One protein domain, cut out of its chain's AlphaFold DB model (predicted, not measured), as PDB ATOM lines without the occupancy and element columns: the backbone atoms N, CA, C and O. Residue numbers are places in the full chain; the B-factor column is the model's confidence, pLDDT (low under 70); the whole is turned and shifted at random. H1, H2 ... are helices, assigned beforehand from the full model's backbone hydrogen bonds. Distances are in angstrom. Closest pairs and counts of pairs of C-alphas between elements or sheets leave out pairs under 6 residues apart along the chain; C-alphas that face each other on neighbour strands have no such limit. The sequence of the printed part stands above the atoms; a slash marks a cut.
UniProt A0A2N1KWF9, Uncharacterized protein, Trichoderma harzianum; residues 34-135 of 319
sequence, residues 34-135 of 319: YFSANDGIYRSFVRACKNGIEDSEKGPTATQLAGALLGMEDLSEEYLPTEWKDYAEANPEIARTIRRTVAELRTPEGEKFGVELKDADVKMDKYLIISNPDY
ATOM      1  N   TYR A  34     -57.506   7.696  34.612       55.28
ATOM      2  CA  TYR A  34     -56.124   7.231  34.572       55.28
ATOM      3  C   TYR A  34     -55.184   8.420  34.640       55.28
ATOM      4  O   TYR A  34     -55.507   9.465  34.054       55.28
ATOM      5  N   PHE A  35     -54.057   8.273  35.337       52.62
ATOM      6  CA  PHE A  35     -53.024   9.301  35.378       52.62
ATOM      7  C   PHE A  35     -52.977  10.023  34.042       52.62
ATOM      8  O   PHE A  35     -52.757   9.415  32.992       52.62
ATOM      9  N   SER A  36     -53.328  11.312  34.057       54.66
ATOM     10  CA  SER A  36     -53.283  12.080  32.823       54.66
ATOM     11  C   SER A  36     -51.881  11.894  32.252       54.66
ATOM     12  O   SER A  36     -50.931  11.841  33.031       54.66
ATOM     13  N   ALA A  37     -51.719  11.842  30.931       51.41
ATOM     14  CA  ALA A  37     -50.415  11.719  30.270       51.41
ATOM     15  C   ALA A  37     -49.365  12.784  30.698       51.41
ATOM     16  O   ALA A  37     -48.258  12.819  30.169       51.41
ATOM     17  N   ASN A  38     -49.703  13.681  31.629       53.38
ATOM     18  CA  ASN A  38     -48.848  14.627  32.331       53.38
ATOM     19  C   ASN A  38     -48.195  14.087  33.612       53.38
ATOM     20  O   ASN A  38     -47.424  14.830  34.212       53.38
ATOM     21  N   ASP A  39     -48.463  12.850  34.037       77.12
ATOM     22  CA  ASP A  39     -47.771  12.298  35.200       77.12
ATOM     23  C   ASP A  39     -46.299  12.000  34.901       77.12
ATOM     24  O   ASP A  39     -45.962  11.399  33.874       77.12
ATOM     25  N   GLY A  40     -45.416  12.439  35.800       84.25
ATOM     26  CA  GLY A  40     -43.974  12.276  35.660       84.25
ATOM     27  C   GLY A  40     -43.542  10.811  35.599       84.25
ATOM     28  O   GLY A  40     -42.660  10.481  34.806       84.25
ATOM     29  N   ILE A  41     -44.194   9.927  36.362       86.38
ATOM     30  CA  ILE A  41     -43.875   8.494  36.385       86.38
ATOM     31  C   ILE A  41     -44.261   7.858  35.051       86.38
ATOM     32  O   ILE A  41     -43.437   7.192  34.427       86.38
ATOM     33  N   TYR A  42     -45.472   8.136  34.566       89.00
ATOM     34  CA  TYR A  42     -45.953   7.600  33.295       89.00
ATOM     35  C   TYR A  42     -45.104   8.081  32.107       89.00
ATOM     36  O   TYR A  42     -44.703   7.290  31.254       89.00
ATOM     37  N   ARG A  43     -44.740   9.371  32.072       90.94
ATOM     38  CA  ARG A  43     -43.842   9.919  31.039       90.94
ATOM     39  C   ARG A  43     -42.437   9.326  31.102       90.94
ATOM     40  O   ARG A  43     -41.855   9.049  30.055       90.94
ATOM     41  N   SER A  44     -41.898   9.153  32.308       93.31
ATOM     42  CA  SER A  44     -40.594   8.522  32.533       93.31
ATOM     43  C   SER A  44     -40.590   7.083  32.021       93.31
ATOM     44  O   SER A  44     -39.691   6.702  31.275       93.31
ATOM     45  N   PHE A  45     -41.647   6.324  32.320       95.62
ATOM     46  CA  PHE A  45     -41.841   4.966  31.821       95.62
ATOM     47  C   PHE A  45     -41.895   4.907  30.286       95.62
ATOM     48  O   PHE A  45     -41.131   4.159  29.681       95.62
ATOM     49  N   VAL A  46     -42.721   5.742  29.642       94.88
ATOM     50  CA  VAL A  46     -42.816   5.793  28.170       94.88
ATOM     51  C   VAL A  46     -41.466   6.138  27.536       94.88
ATOM     52  O   VAL A  46     -41.064   5.519  26.552       94.88
ATOM     53  N   ARG A  47     -40.741   7.112  28.099       95.44
ATOM     54  CA  ARG A  47     -39.411   7.497  27.605       95.44
ATOM     55  C   ARG A  47     -38.406   6.353  27.739       95.44
ATOM     56  O   ARG A  47     -37.651   6.117  26.803       95.44
ATOM     57  N   ALA A  48     -38.412   5.649  28.868       96.50
ATOM     58  CA  ALA A  48     -37.543   4.499  29.086       96.50
ATOM     59  C   ALA A  48     -37.869   3.348  28.121       96.50
ATOM     60  O   ALA A  48     -36.955   2.732  27.591       96.50
ATOM     61  N   CYS A  49     -39.147   3.107  27.804       97.00
ATOM     62  CA  CYS A  49     -39.531   2.124  26.783       97.00
ATOM     63  C   CYS A  49     -38.953   2.481  25.408       97.00
ATOM     64  O   CYS A  49     -38.339   1.632  24.772       97.00
ATOM     65  N   LYS A  50     -39.077   3.747  24.977       96.62
ATOM     66  CA  LYS A  50     -38.514   4.214  23.695       96.62
ATOM     67  C   LYS A  50     -37.001   4.047  23.636       96.62
ATOM     68  O   LYS A  50     -36.493   3.470  22.684       96.62
ATOM     69  N   ASN A  51     -36.299   4.501  24.671       95.62
ATOM     70  CA  ASN A  51     -34.847   4.358  24.748       95.62
ATOM     71  C   ASN A  51     -34.430   2.880  24.792       95.62
ATOM     72  O   ASN A  51     -33.445   2.514  24.166       95.62
ATOM     73  N   GLY A  52     -35.201   2.041  25.487       96.19
ATOM     74  CA  GLY A  52     -34.993   0.599  25.611       96.19
ATOM     75  C   GLY A  52     -35.099  -0.182  24.301       96.19
ATOM     76  O   GLY A  52     -34.520  -1.258  24.181       96.19
ATOM     77  N   ILE A  53     -35.863   0.331  23.330       95.19
ATOM     78  CA  ILE A  53     -35.982  -0.269  21.992       95.19
ATOM     79  C   ILE A  53     -34.684  -0.062  21.200       95.19
ATOM     80  O   ILE A  53     -34.264  -0.957  20.473       95.19
ATOM     81  N   GLU A  54     -34.044   1.100  21.349       92.69
ATOM     82  CA  GLU A  54     -32.765   1.414  20.699       92.69
ATOM     83  C   GLU A  54     -31.570   0.813  21.455       92.69
ATOM     84  O   GLU A  54     -30.607   0.358  20.840       92.69
ATOM     85  N   ASP A  55     -31.637   0.802  22.788       93.69
ATOM     86  CA  ASP A  55     -30.591   0.334  23.691       93.69
ATOM     87  C   ASP A  55     -31.209  -0.334  24.926       93.69
ATOM     88  O   ASP A  55     -31.745   0.332  25.816       93.69
ATOM     89  N   SER A  56     -31.089  -1.661  24.997       91.12
ATOM     90  CA  SER A  56     -31.694  -2.483  26.051       91.12
ATOM     91  C   SER A  56     -31.274  -2.096  27.478       91.12
ATOM     92  O   SER A  56     -32.053  -2.294  28.411       91.12
ATOM     93  N   GLU A  57     -30.093  -1.491  27.666       92.69
ATOM     94  CA  GLU A  57     -29.613  -1.062  28.988       92.69
ATOM     95  C   GLU A  57     -30.342   0.189  29.499       92.69
ATOM     96  O   GLU A  57     -30.415   0.431  30.704       92.69
ATOM     97  N   LYS A  58     -30.940   0.968  28.589       94.94
ATOM     98  CA  LYS A  58     -31.728   2.170  28.906       94.94
ATOM     99  C   LYS A  58     -33.234   1.898  29.001       94.94
ATOM    100  O   LYS A  58     -34.029   2.841  28.963       94.94
ATOM    101  N   GLY A  59     -33.620   0.625  29.095       95.38
ATOM    102  CA  GLY A  59     -35.006   0.188  29.203       95.38
ATOM    103  C   GLY A  59     -35.701   0.591  30.513       95.38
ATOM    104  O   GLY A  59     -35.074   1.081  31.456       95.38
ATOM    105  N   PRO A  60     -37.029   0.401  30.593       97.06
ATOM    106  CA  PRO A  60     -37.796   0.640  31.807       97.06
ATOM    107  C   PRO A  60     -37.384  -0.311  32.938       97.06
ATOM    108  O   PRO A  60     -37.061  -1.476  32.726       97.06
ATOM    109  N   THR A  61     -37.474   0.176  34.169       96.12
ATOM    110  CA  THR A  61     -37.263  -0.605  35.397       96.12
ATOM    111  C   THR A  61     -38.575  -1.186  35.936       96.12
ATOM    112  O   THR A  61     -39.666  -0.710  35.612       96.12
ATOM    113  N   ALA A  62     -38.487  -2.178  36.832       94.88
ATOM    114  CA  ALA A  62     -39.655  -2.742  37.524       94.88
ATOM    115  C   ALA A  62     -40.461  -1.681  38.288       94.88
ATOM    116  O   ALA A  62     -41.688  -1.679  38.227       94.88
ATOM    117  N   THR A  63     -39.791  -0.729  38.940       93.25
ATOM    118  CA  THR A  63     -40.452   0.369  39.659       93.25
ATOM    119  C   THR A  63     -41.213   1.297  38.715       93.25
ATOM    120  O   THR A  63     -42.324   1.713  39.034       93.25
ATOM    121  N   GLN A  64     -40.651   1.601  37.540       94.56
ATOM    122  CA  GLN A  64     -41.339   2.414  36.532       94.56
ATOM    123  C   GLN A  64     -42.564   1.689  35.965       94.56
ATOM    124  O   GLN A  64     -43.607   2.322  35.816       94.56
ATOM    125  N   LEU A  65     -42.471   0.377  35.707       95.12
ATOM    126  CA  LEU A  65     -43.622  -0.423  35.277       95.12
ATOM    127  C   LEU A  65     -44.707  -0.472  36.363       95.12
ATOM    128  O   LEU A  65     -45.863  -0.173  36.079       95.12
ATOM    129  N   ALA A  66     -44.349  -0.794  37.609       92.81
ATOM    130  CA  ALA A  66     -45.297  -0.833  38.723       92.81
ATOM    131  C   ALA A  66     -45.979   0.527  38.931       92.81
ATOM    132  O   ALA A  66     -47.195   0.597  39.090       92.81
ATOM    133  N   GLY A  67     -45.210   1.618  38.868       92.06
ATOM    134  CA  GLY A  67     -45.738   2.976  38.953       92.06
ATOM    135  C   GLY A  67     -46.690   3.321  37.806       92.06
ATOM    136  O   GLY A  67     -47.717   3.951  38.043       92.06
ATOM    137  N   ALA A  68     -46.393   2.877  36.581       92.00
ATOM    138  CA  ALA A  68     -47.299   3.042  35.448       92.00
ATOM    139  C   ALA A  68     -48.600   2.240  35.634       92.00
ATOM    140  O   ALA A  68     -49.676   2.784  35.401       92.00
ATOM    141  N   LEU A  69     -48.513   0.992  36.108       92.00
ATOM    142  CA  LEU A  69     -49.669   0.115  36.338       92.00
ATOM    143  C   LEU A  69     -50.568   0.582  37.481       92.00
ATOM    144  O   LEU A  69     -51.783   0.507  37.346       92.00
ATOM    145  N   LEU A  70     -50.000   1.134  38.563       90.19
ATOM    146  CA  LEU A  70     -50.770   1.789  39.635       90.19
ATOM    147  C   LEU A  70     -51.662   2.919  39.110       90.19
ATOM    148  O   LEU A  70     -52.573   3.368  39.802       90.19
ATOM    149  N   GLY A  71     -51.379   3.396  37.899       85.75
ATOM    150  CA  GLY A  71     -52.164   4.402  37.228       85.75
ATOM    151  C   GLY A  71     -53.187   3.943  36.204       85.75
ATOM    152  O   GLY A  71     -53.864   4.808  35.637       85.75
ATOM    153  N   MET A  72     -53.282   2.638  35.955       85.88
ATOM    154  CA  MET A  72     -54.184   2.033  34.973       85.88
ATOM    155  C   MET A  72     -55.475   1.525  35.623       85.88
ATOM    156  O   MET A  72     -55.526   1.322  36.835       85.88
ATOM    157  N   GLU A  73     -56.514   1.288  34.810       77.12
ATOM    158  CA  GLU A  73     -57.634   0.450  35.264       77.12
ATOM    159  C   GLU A  73     -57.121  -0.950  35.559       77.12
ATOM    160  O   GLU A  73     -56.303  -1.488  34.806       77.12
ATOM    161  N   ASP A  74     -57.609  -1.524  36.654       84.69
ATOM    162  CA  ASP A  74     -57.396  -2.925  37.015       84.69
ATOM    163  C   ASP A  74     -55.920  -3.341  37.119       84.69
ATOM    164  O   ASP A  74     -55.593  -4.526  37.045       84.69
ATOM    165  N   LEU A  75     -55.012  -2.364  37.274       89.19
ATOM    166  CA  LEU A  75     -53.568  -2.582  37.397       89.19
ATOM    167  C   LEU A  75     -53.002  -3.443  36.254       89.19
ATOM    168  O   LEU A  75     -52.045  -4.199  36.457       89.19
ATOM    169  N   SER A  76     -53.626  -3.363  35.074       90.19
ATOM    170  CA  SER A  76     -53.421  -4.298  33.970       90.19
ATOM    171  C   SER A  76     -52.467  -3.758  32.908       90.19
ATOM    172  O   SER A  76     -52.524  -2.598  32.493       90.19
ATOM    173  N   GLU A  77     -51.606  -4.652  32.427       92.38
ATOM    174  CA  GLU A  77     -50.657  -4.405  31.343       92.38
ATOM    175  C   GLU A  77     -51.349  -4.122  29.999       92.38
ATOM    176  O   GLU A  77     -50.773  -3.479  29.123       92.38
ATOM    177  N   GLU A  78     -52.600  -4.560  29.825       89.38
ATOM    178  CA  GLU A  78     -53.353  -4.377  28.578       89.38
ATOM    179  C   GLU A  78     -53.526  -2.895  28.211       89.38
ATOM    180  O   GLU A  78     -53.438  -2.536  27.027       89.38
ATOM    181  N   TYR A  79     -53.707  -2.057  29.237       88.31
ATOM    182  CA  TYR A  79     -53.957  -0.619  29.134       88.31
ATOM    183  C   TYR A  79     -52.682   0.228  29.065       88.31
ATOM    184  O   TYR A  79     -52.761   1.452  28.950       88.31
ATOM    185  N   LEU A  80     -51.507  -0.403  29.121       91.12
ATOM    186  CA  LEU A  80     -50.240   0.299  28.974       91.12
ATOM    187  C   LEU A  80     -50.042   0.843  27.548       91.12
ATOM    188  O   LEU A  80     -50.626   0.339  26.582       91.12
ATOM    189  N   PRO A  81     -49.190   1.875  27.406       91.19
ATOM    190  CA  PRO A  81     -48.865   2.468  26.116       91.19
ATOM    191  C   PRO A  81     -48.256   1.440  25.158       91.19
ATOM    192  O   PRO A  81     -47.598   0.488  25.582       91.19
ATOM    193  N   THR A  82     -48.441   1.650  23.853       94.56
ATOM    194  CA  THR A  82     -47.928   0.748  22.809       94.56
ATOM    195  C   THR A  82     -46.417   0.578  22.889       94.56
ATOM    196  O   THR A  82     -45.927  -0.524  22.685       94.56
ATOM    197  N   GLU A  83     -45.692   1.614  23.319       95.75
ATOM    198  CA  GLU A  83     -44.241   1.564  23.503       95.75
ATOM    199  C   GLU A  83     -43.775   0.466  24.464       95.75
ATOM    200  O   GLU A  83     -42.687  -0.076  24.295       95.75
ATOM    201  N   TRP A  84     -44.583   0.126  25.472       95.88
ATOM    202  CA  TRP A  84     -44.265  -0.991  26.357       95.88
ATOM    203  C   TRP A  84     -44.385  -2.335  25.632       95.88
ATOM    204  O   TRP A  84     -43.541  -3.207  25.825       95.88
ATOM    205  N   LYS A  85     -45.405  -2.495  24.779       95.25
ATOM    206  CA  LYS A  85     -45.607  -3.714  23.982       95.25
ATOM    207  C   LYS A  85     -44.462  -3.888  22.986       95.25
ATOM    208  O   LYS A  85     -43.859  -4.957  22.962       95.25
ATOM    209  N   ASP A  86     -44.095  -2.814  22.289       96.56
ATOM    210  CA  ASP A  86     -42.975  -2.793  21.342       96.56
ATOM    211  C   ASP A  86     -41.645  -3.123  22.045       96.56
ATOM    212  O   ASP A  86     -40.879  -3.974  21.587       96.56
ATOM    213  N   TYR A  87     -41.385  -2.512  23.209       97.00
ATOM    214  CA  TYR A  87     -40.205  -2.822  24.019       97.00
ATOM    215  C   TYR A  87     -40.189  -4.283  24.486       97.00
ATOM    216  O   TYR A  87     -39.150  -4.940  24.427       97.00
ATOM    217  N   ALA A  88     -41.325  -4.801  24.957       96.00
ATOM    218  CA  ALA A  88     -41.421  -6.166  25.456       96.00
ATOM    219  C   ALA A  88     -41.303  -7.223  24.351       96.00
ATOM    220  O   ALA A  88     -40.857  -8.337  24.630       96.00
ATOM    221  N   GLU A  89     -41.690  -6.886  23.120       95.31
ATOM    222  CA  GLU A  89     -41.470  -7.716  21.937       95.31
ATOM    223  C   GLU A  89     -39.996  -7.700  21.507       95.31
ATOM    224  O   GLU A  89     -39.432  -8.760  21.235       95.31
ATOM    225  N   ALA A  90     -39.347  -6.530  21.530       95.75
ATOM    226  CA  ALA A  90     -37.927  -6.391  21.206       95.75
ATOM    227  C   ALA A  90     -36.998  -7.039  22.252       95.75
ATOM    228  O   ALA A  90     -35.980  -7.632  21.900       95.75
ATOM    229  N   ASN A  91     -37.355  -6.961  23.541       95.50
ATOM    230  CA  ASN A  91     -36.533  -7.410  24.669       95.50
ATOM    231  C   ASN A  91     -37.294  -8.385  25.597       95.50
ATOM    232  O   ASN A  91     -37.509  -8.088  26.781       95.50
ATOM    233  N   PRO A  92     -37.700  -9.574  25.112       94.44
ATOM    234  CA  PRO A  92     -38.630 -10.451  25.825       94.44
ATOM    235  C   PRO A  92     -38.075 -11.011  27.139       94.44
ATOM    236  O   PRO A  92     -38.836 -11.221  28.087       94.44
ATOM    237  N   GLU A  93     -36.764 -11.248  27.232       92.38
ATOM    238  CA  GLU A  93     -36.129 -11.736  28.464       92.38
ATOM    239  C   GLU A  93     -36.135 -10.672  29.563       92.38
ATOM    240  O   GLU A  93     -36.561 -10.952  30.685       92.38
ATOM    241  N   ILE A  94     -35.742  -9.439  29.227       94.25
ATOM    242  CA  ILE A  94     -35.712  -8.316  30.171       94.25
ATOM    243  C   ILE A  94     -37.135  -7.970  30.608       94.25
ATOM    244  O   ILE A  94     -37.412  -7.873  31.804       94.25
ATOM    245  N   ALA A  95     -38.069  -7.864  29.659       95.00
ATOM    246  CA  ALA A  95     -39.471  -7.607  29.961       95.00
ATOM    247  C   ALA A  95     -40.074  -8.690  30.866       95.00
ATOM    248  O   ALA A  95     -40.801  -8.367  31.803       95.00
ATOM    249  N   ARG A  96     -39.735  -9.972  30.661       93.31
ATOM    250  CA  ARG A  96     -40.161 -11.056  31.561       93.31
ATOM    251  C   ARG A  96     -39.622 -10.866  32.977       93.31
ATOM    252  O   ARG A  96     -40.375 -11.069  33.925       93.31
ATOM    253  N   THR A  97     -38.356 -10.482  33.129       94.06
ATOM    254  CA  THR A  97     -37.770 -10.191  34.445       94.06
ATOM    255  C   THR A  97     -38.527  -9.078  35.147       94.06
ATOM    256  O   THR A  97     -38.960  -9.255  36.280       94.06
ATOM    257  N   ILE A  98     -38.772  -7.973  34.444       95.31
ATOM    258  CA  ILE A  98     -39.529  -6.833  34.966       95.31
ATOM    259  C   ILE A  98     -40.942  -7.272  35.379       95.31
ATOM    260  O   ILE A  98     -41.352  -6.999  36.506       95.31
ATOM    261  N   ARG A  99     -41.667  -8.007  34.519       95.38
ATOM    262  CA  ARG A  99     -43.013  -8.525  34.825       95.38
ATOM    263  C   ARG A  99     -43.021  -9.422  36.060       95.38
ATOM    264  O   ARG A  99     -43.878  -9.242  36.914       95.38
ATOM    265  N   ARG A 100     -42.070 -10.356  36.186       93.06
ATOM    266  CA  ARG A 100     -41.963 -11.237  37.366       93.06
ATOM    267  C   ARG A 100     -41.749 -10.427  38.640       93.06
ATOM    268  O   ARG A 100     -42.493 -10.615  39.595       93.06
ATOM    269  N   THR A 101     -40.812  -9.480  38.618       93.62
ATOM    270  CA  THR A 101     -40.559  -8.600  39.763       93.62
ATOM    271  C   THR A 101     -41.814  -7.826  40.156       93.62
ATOM    272  O   THR A 101     -42.134  -7.744  41.336       93.62
ATOM    273  N   VAL A 102     -42.561  -7.290  39.186       94.75
ATOM    274  CA  VAL A 102     -43.796  -6.538  39.459       94.75
ATOM    275  C   VAL A 102     -44.938  -7.437  39.941       94.75
ATOM    276  O   VAL A 102     -45.680  -7.031  40.828       94.75
ATOM    277  N   ALA A 103     -45.060  -8.666  39.435       91.62
ATOM    278  CA  ALA A 103     -46.076  -9.625  39.880       91.62
ATOM    279  C   ALA A 103     -45.937 -10.017  41.360       91.62
ATOM    280  O   ALA A 103     -46.923 -10.379  42.006       91.62
ATOM    281  N   GLU A 104     -44.716  -9.968  41.895       90.56
ATOM    282  CA  GLU A 104     -44.434 -10.233  43.309       90.56
ATOM    283  C   GLU A 104     -44.780  -9.042  44.217       90.56
ATOM    284  O   GLU A 104     -44.968  -9.219  45.426       90.56
ATOM    285  N   LEU A 105     -44.905  -7.835  43.653       89.19
ATOM    286  CA  LEU A 105     -45.304  -6.647  44.398       89.19
ATOM    287  C   LEU A 105     -46.795  -6.700  44.747       89.19
ATOM    288  O   LEU A 105     -47.635  -7.183  43.988       89.19
ATOM    289  N   ARG A 106     -47.130  -6.148  45.913       81.88
ATOM    290  CA  ARG A 106     -48.514  -5.956  46.355       81.88
ATOM    291  C   ARG A 106     -48.874  -4.488  46.275       81.88
ATOM    292  O   ARG A 106     -48.056  -3.639  46.640       81.88
ATOM    293  N   THR A 107     -50.097  -4.188  45.855       82.38
ATOM    294  CA  THR A 107     -50.612  -2.827  45.990       82.38
ATOM    295  C   THR A 107     -51.009  -2.541  47.442       82.38
ATOM    296  O   THR A 107     -51.213  -3.477  48.224       82.38
ATOM    297  N   PRO A 108     -51.133  -1.259  47.833       73.06
ATOM    298  CA  PRO A 108     -51.596  -0.885  49.171       73.06
ATOM    299  C   PRO A 108     -52.977  -1.458  49.521       73.06
ATOM    300  O   PRO A 108     -53.255  -1.724  50.685       73.06
ATOM    301  N   GLU A 109     -53.818  -1.678  48.511       77.88
ATOM    302  CA  GLU A 109     -55.176  -2.216  48.650       77.88
ATOM    303  C   GLU A 109     -55.203  -3.758  48.648       77.88
ATOM    304  O   GLU A 109     -56.253  -4.373  48.804       77.88
ATOM    305  N   GLY A 110     -54.038  -4.406  48.523       80.38
ATOM    306  CA  GLY A 110     -53.903  -5.865  48.505       80.38
ATOM    307  C   GLY A 110     -54.221  -6.511  47.154       80.38
ATOM    308  O   GLY A 110     -54.159  -7.738  47.037       80.38
ATOM    309  N   GLU A 111     -54.519  -5.706  46.138       84.75
ATOM    310  CA  GLU A 111     -54.696  -6.149  44.760       84.75
ATOM    311  C   GLU A 111     -53.354  -6.568  44.134       84.75
ATOM    312  O   GLU A 111     -52.263  -6.212  44.599       84.75
ATOM    313  N   LYS A 112     -53.436  -7.372  43.072       88.25
ATOM    314  CA  LYS A 112     -52.274  -7.858  42.323       88.25
ATOM    315  C   LYS A 112     -52.171  -7.127  40.996       88.25
ATOM    316  O   LYS A 112     -53.184  -6.865  40.360       88.25
ATOM    317  N   PHE A 113     -50.944  -6.878  40.555       88.88
ATOM    318  CA  PHE A 113     -50.686  -6.357  39.217       88.88
ATOM    319  C   PHE A 113     -51.059  -7.391  38.145       88.88
ATOM    320  O   PHE A 113     -50.623  -8.545  38.204       88.88
ATOM    321  N   GLY A 114     -51.848  -6.971  37.155       87.62
ATOM    322  CA  GLY A 114     -52.267  -7.782  36.013       87.62
ATOM    323  C   GLY A 114     -51.208  -7.797  34.911       87.62
ATOM    324  O   GLY A 114     -51.402  -7.185  33.864       87.62
ATOM    325  N   VAL A 115     -50.078  -8.462  35.154       89.19
ATOM    326  CA  VAL A 115     -48.977  -8.611  34.180       89.19
ATOM    327  C   VAL A 115     -49.015  -9.964  33.468       89.19
ATOM    328  O   VAL A 115     -49.361 -10.986  34.065       89.19
ATOM    329  N   GLU A 116     -48.622  -9.996  32.192       86.69
ATOM    330  CA  GLU A 116     -48.650 -11.222  31.386       86.69
ATOM    331  C   GLU A 116     -47.419 -12.104  31.673       86.69
ATOM    332  O   GLU A 116     -46.346 -11.969  31.075       86.69
ATOM    333  N   LEU A 117     -47.561 -13.045  32.608       85.75
ATOM    334  CA  LEU A 117     -46.546 -14.061  32.877       85.75
ATOM    335  C   LEU A 117     -46.766 -15.271  31.968       85.75
ATOM    336  O   LEU A 117     -47.536 -16.169  32.290       85.75
ATOM    337  N   LYS A 118     -46.073 -15.317  30.827       78.81
ATOM    338  CA  LYS A 118     -46.029 -16.543  30.018       78.81
ATOM    339  C   LYS A 118     -45.253 -17.622  30.778       78.81
ATOM    340  O   LYS A 118     -44.090 -17.400  31.136       78.81
ATOM    341  N   ASP A 119     -45.891 -18.772  30.981       59.97
ATOM    342  CA  ASP A 119     -45.321 -19.974  31.593       59.97
ATOM    343  C   ASP A 119     -44.210 -20.544  30.705       59.97
ATOM    344  O   ASP A 119     -44.410 -21.428  29.876       59.97
ATOM    345  N   ALA A 120     -43.010 -19.992  30.837       56.66
ATOM    346  CA  ALA A 120     -41.804 -20.608  30.323       56.66
ATOM    347  C   ALA A 120     -40.798 -20.709  31.468       56.66
ATOM    348  O   ALA A 120     -40.402 -19.691  32.054       56.66
ATOM    349  N   ASP A 121     -40.391 -21.946  31.754       50.09
ATOM    350  CA  ASP A 121     -39.358 -22.368  32.707       50.09
ATOM    351  C   ASP A 121     -37.960 -21.866  32.306       50.09
ATOM    352  O   ASP A 121     -36.998 -22.622  32.173       50.09
ATOM    353  N   VAL A 122     -37.812 -20.563  32.086       52.81
ATOM    354  CA  VAL A 122     -36.502 -19.949  31.905       52.81
ATOM    355  C   VAL A 122     -35.917 -19.743  33.294       52.81
ATOM    356  O   VAL A 122     -36.261 -18.787  34.001       52.81
ATOM    357  N   LYS A 123     -35.063 -20.696  33.689       50.25
ATOM    358  CA  LYS A 123     -34.065 -20.512  34.744       50.25
ATOM    359  C   LYS A 123     -33.254 -19.272  34.378       50.25
ATOM    360  O   LYS A 123     -32.636 -19.233  33.319       50.25
ATOM    361  N   MET A 124     -33.316 -18.231  35.203       49.97
ATOM    362  CA  MET A 124     -32.462 -17.068  34.991       49.97
ATOM    363  C   MET A 124     -31.042 -17.420  35.422       49.97
ATOM    364  O   MET A 124     -30.764 -17.482  36.614       49.97
ATOM    365  N   ASP A 125     -30.153 -17.610  34.451       46.81
ATOM    366  CA  ASP A 125     -28.708 -17.731  34.694       46.81
ATOM    367  C   ASP A 125     -28.025 -16.358  34.864       46.81
ATOM    368  O   ASP A 125     -26.823 -16.279  35.108       46.81
ATOM    369  N   LYS A 126     -28.776 -15.254  34.745       48.09
ATOM    370  CA  LYS A 126     -28.244 -13.890  34.823       48.09
ATOM    371  C   LYS A 126     -28.938 -13.101  35.925       48.09
ATOM    372  O   LYS A 126     -30.151 -12.904  35.898       48.09
ATOM    373  N   TYR A 127     -28.149 -12.634  36.883       44.03
ATOM    374  CA  TYR A 127     -28.589 -11.666  37.877       44.03
ATOM    375  C   TYR A 127     -28.788 -10.315  37.184       44.03
ATOM    376  O   TYR A 127     -27.860  -9.788  36.573       44.03
ATOM    377  N   LEU A 128     -29.997  -9.756  37.269       45.28
ATOM    378  CA  LEU A 128     -30.249  -8.379  36.860       45.28
ATOM    379  C   LEU A 128     -29.646  -7.457  37.929       45.28
ATOM    380  O   LEU A 128     -30.178  -7.353  39.035       45.28
ATOM    381  N   ILE A 129     -28.527  -6.808  37.616       47.97
ATOM    382  CA  ILE A 129     -27.978  -5.751  38.464       47.97
ATOM    383  C   ILE A 129     -28.744  -4.475  38.123       47.97
ATOM    384  O   ILE A 129     -28.566  -3.900  37.055       47.97
ATOM    385  N   ILE A 130     -29.623  -4.037  39.024       44.81
ATOM    386  CA  ILE A 130     -30.264  -2.725  38.918       44.81
ATOM    387  C   ILE A 130     -29.248  -1.693  39.415       44.81
ATOM    388  O   ILE A 130     -29.180  -1.387  40.605       44.81
ATOM    389  N   SER A 131     -28.419  -1.187  38.507       43.72
ATOM    390  CA  SER A 131     -27.582  -0.018  38.761       43.72
ATOM    391  C   SER A 131     -28.443   1.236  38.658       43.72
ATOM    392  O   SER A 131     -28.989   1.557  37.606       43.72
ATOM    393  N   ASN A 132     -28.596   1.933  39.778       38.81
ATOM    394  CA  ASN A 132     -29.304   3.202  39.843       38.81
ATOM    395  C   ASN A 132     -28.403   4.275  39.188       38.81
ATOM    396  O   ASN A 132     -27.307   4.503  39.705       38.81
ATOM    397  N   PRO A 133     -28.795   4.907  38.064       52.66
ATOM    398  CA  PRO A 133     -27.904   5.794  37.307       52.66
ATOM    399  C   PRO A 133     -27.451   7.013  38.123       52.66
ATOM    400  O   PRO A 133     -26.334   7.489  37.943       52.66
ATOM    401  N   ASP A 134     -28.257   7.444  39.098       48.59
ATOM    402  CA  ASP A 134     -27.924   8.553  40.003       48.59
ATOM    403  C   ASP A 134     -26.945   8.163  41.130       48.59
ATOM    404  O   ASP A 134     -26.446   9.029  41.844       48.59
ATOM    405  N   TYR A 135     -26.653   6.869  41.301       50.03
ATOM    406  CA  TYR A 135     -25.710   6.347  42.303       50.03
ATOM    407  C   TYR A 135     -24.488   5.649  41.682       50.03
ATOM    408  O   TYR A 135     -23.689   5.067  42.413       50.03
TER     409      TYR A 135
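Overview. This is residues 34 to 135 of the 319 residues of an uncharacterized protein of Trichoderma harzianum (UniProt A0A2N1KWF9). Four helices are set as a crossed ring, in which H1 meets H2 and H3, and H4 meets those same two from the side away from H1. A long tail, residues 105 to 135, loops round H4. The printed part has 102 residues, with named helices in the order H1, H2, H3, H4 and no named strand; the class is all helix, with 45 residues in named elements, under half. It is compact, with a radius of gyration of the C-alphas of 13.2 A, and spans 36 by 28 by 27 A.

Arrangement. Start at H1, residues 40 to 54. With its residues 41 to 45 alone it touches H2, residues 62 to 69, opposite ways at a steep tilt of 58 degrees; the closest C-alphas, of Tyr 42 and Ala 68, are 5.2 A apart. H1 also touches H3, residues 82 to 90, the same way at 35.5 degrees, only just steep; the C-alphas of Ile 53 and Tyr 87 are closest, 5.3 A apart. Go on to H4, residues 92 to 104, whose residues 98 to 102 alone touch H2, only just about perpendicular at 72 degrees, with the C-alphas of Ala 62 and Ile 98 closest at 4.8 A. H3 and H4 touch only at the corner, closest at the C-alphas of Ala 88 and Ala 95, 5.1 A. H1 and H4 are apart. Every O i to N i+4 pair is within hydrogen-bond range in H2, H3 and H4, and 10 of 11 in H1.

Along the chain. Find C-alpha 40 at (-43.974, 12.276, 35.660); from there H1 runs 21.6 A. H2 covers 10.5 A and H3 12.4 A. H4 runs 18.4 A to C-alpha 104 at (-44.434, -10.233, 43.309).

Size, cuts and confidence. The C-alphas of Ser 36 and Asp 125 are the two farthest apart, 38.7 A. The printed part has no cut. The link from H2 to H3 is long, with 12 residues. Look for pLDDT under 70 at residues 34 to 38 and 119 to 135.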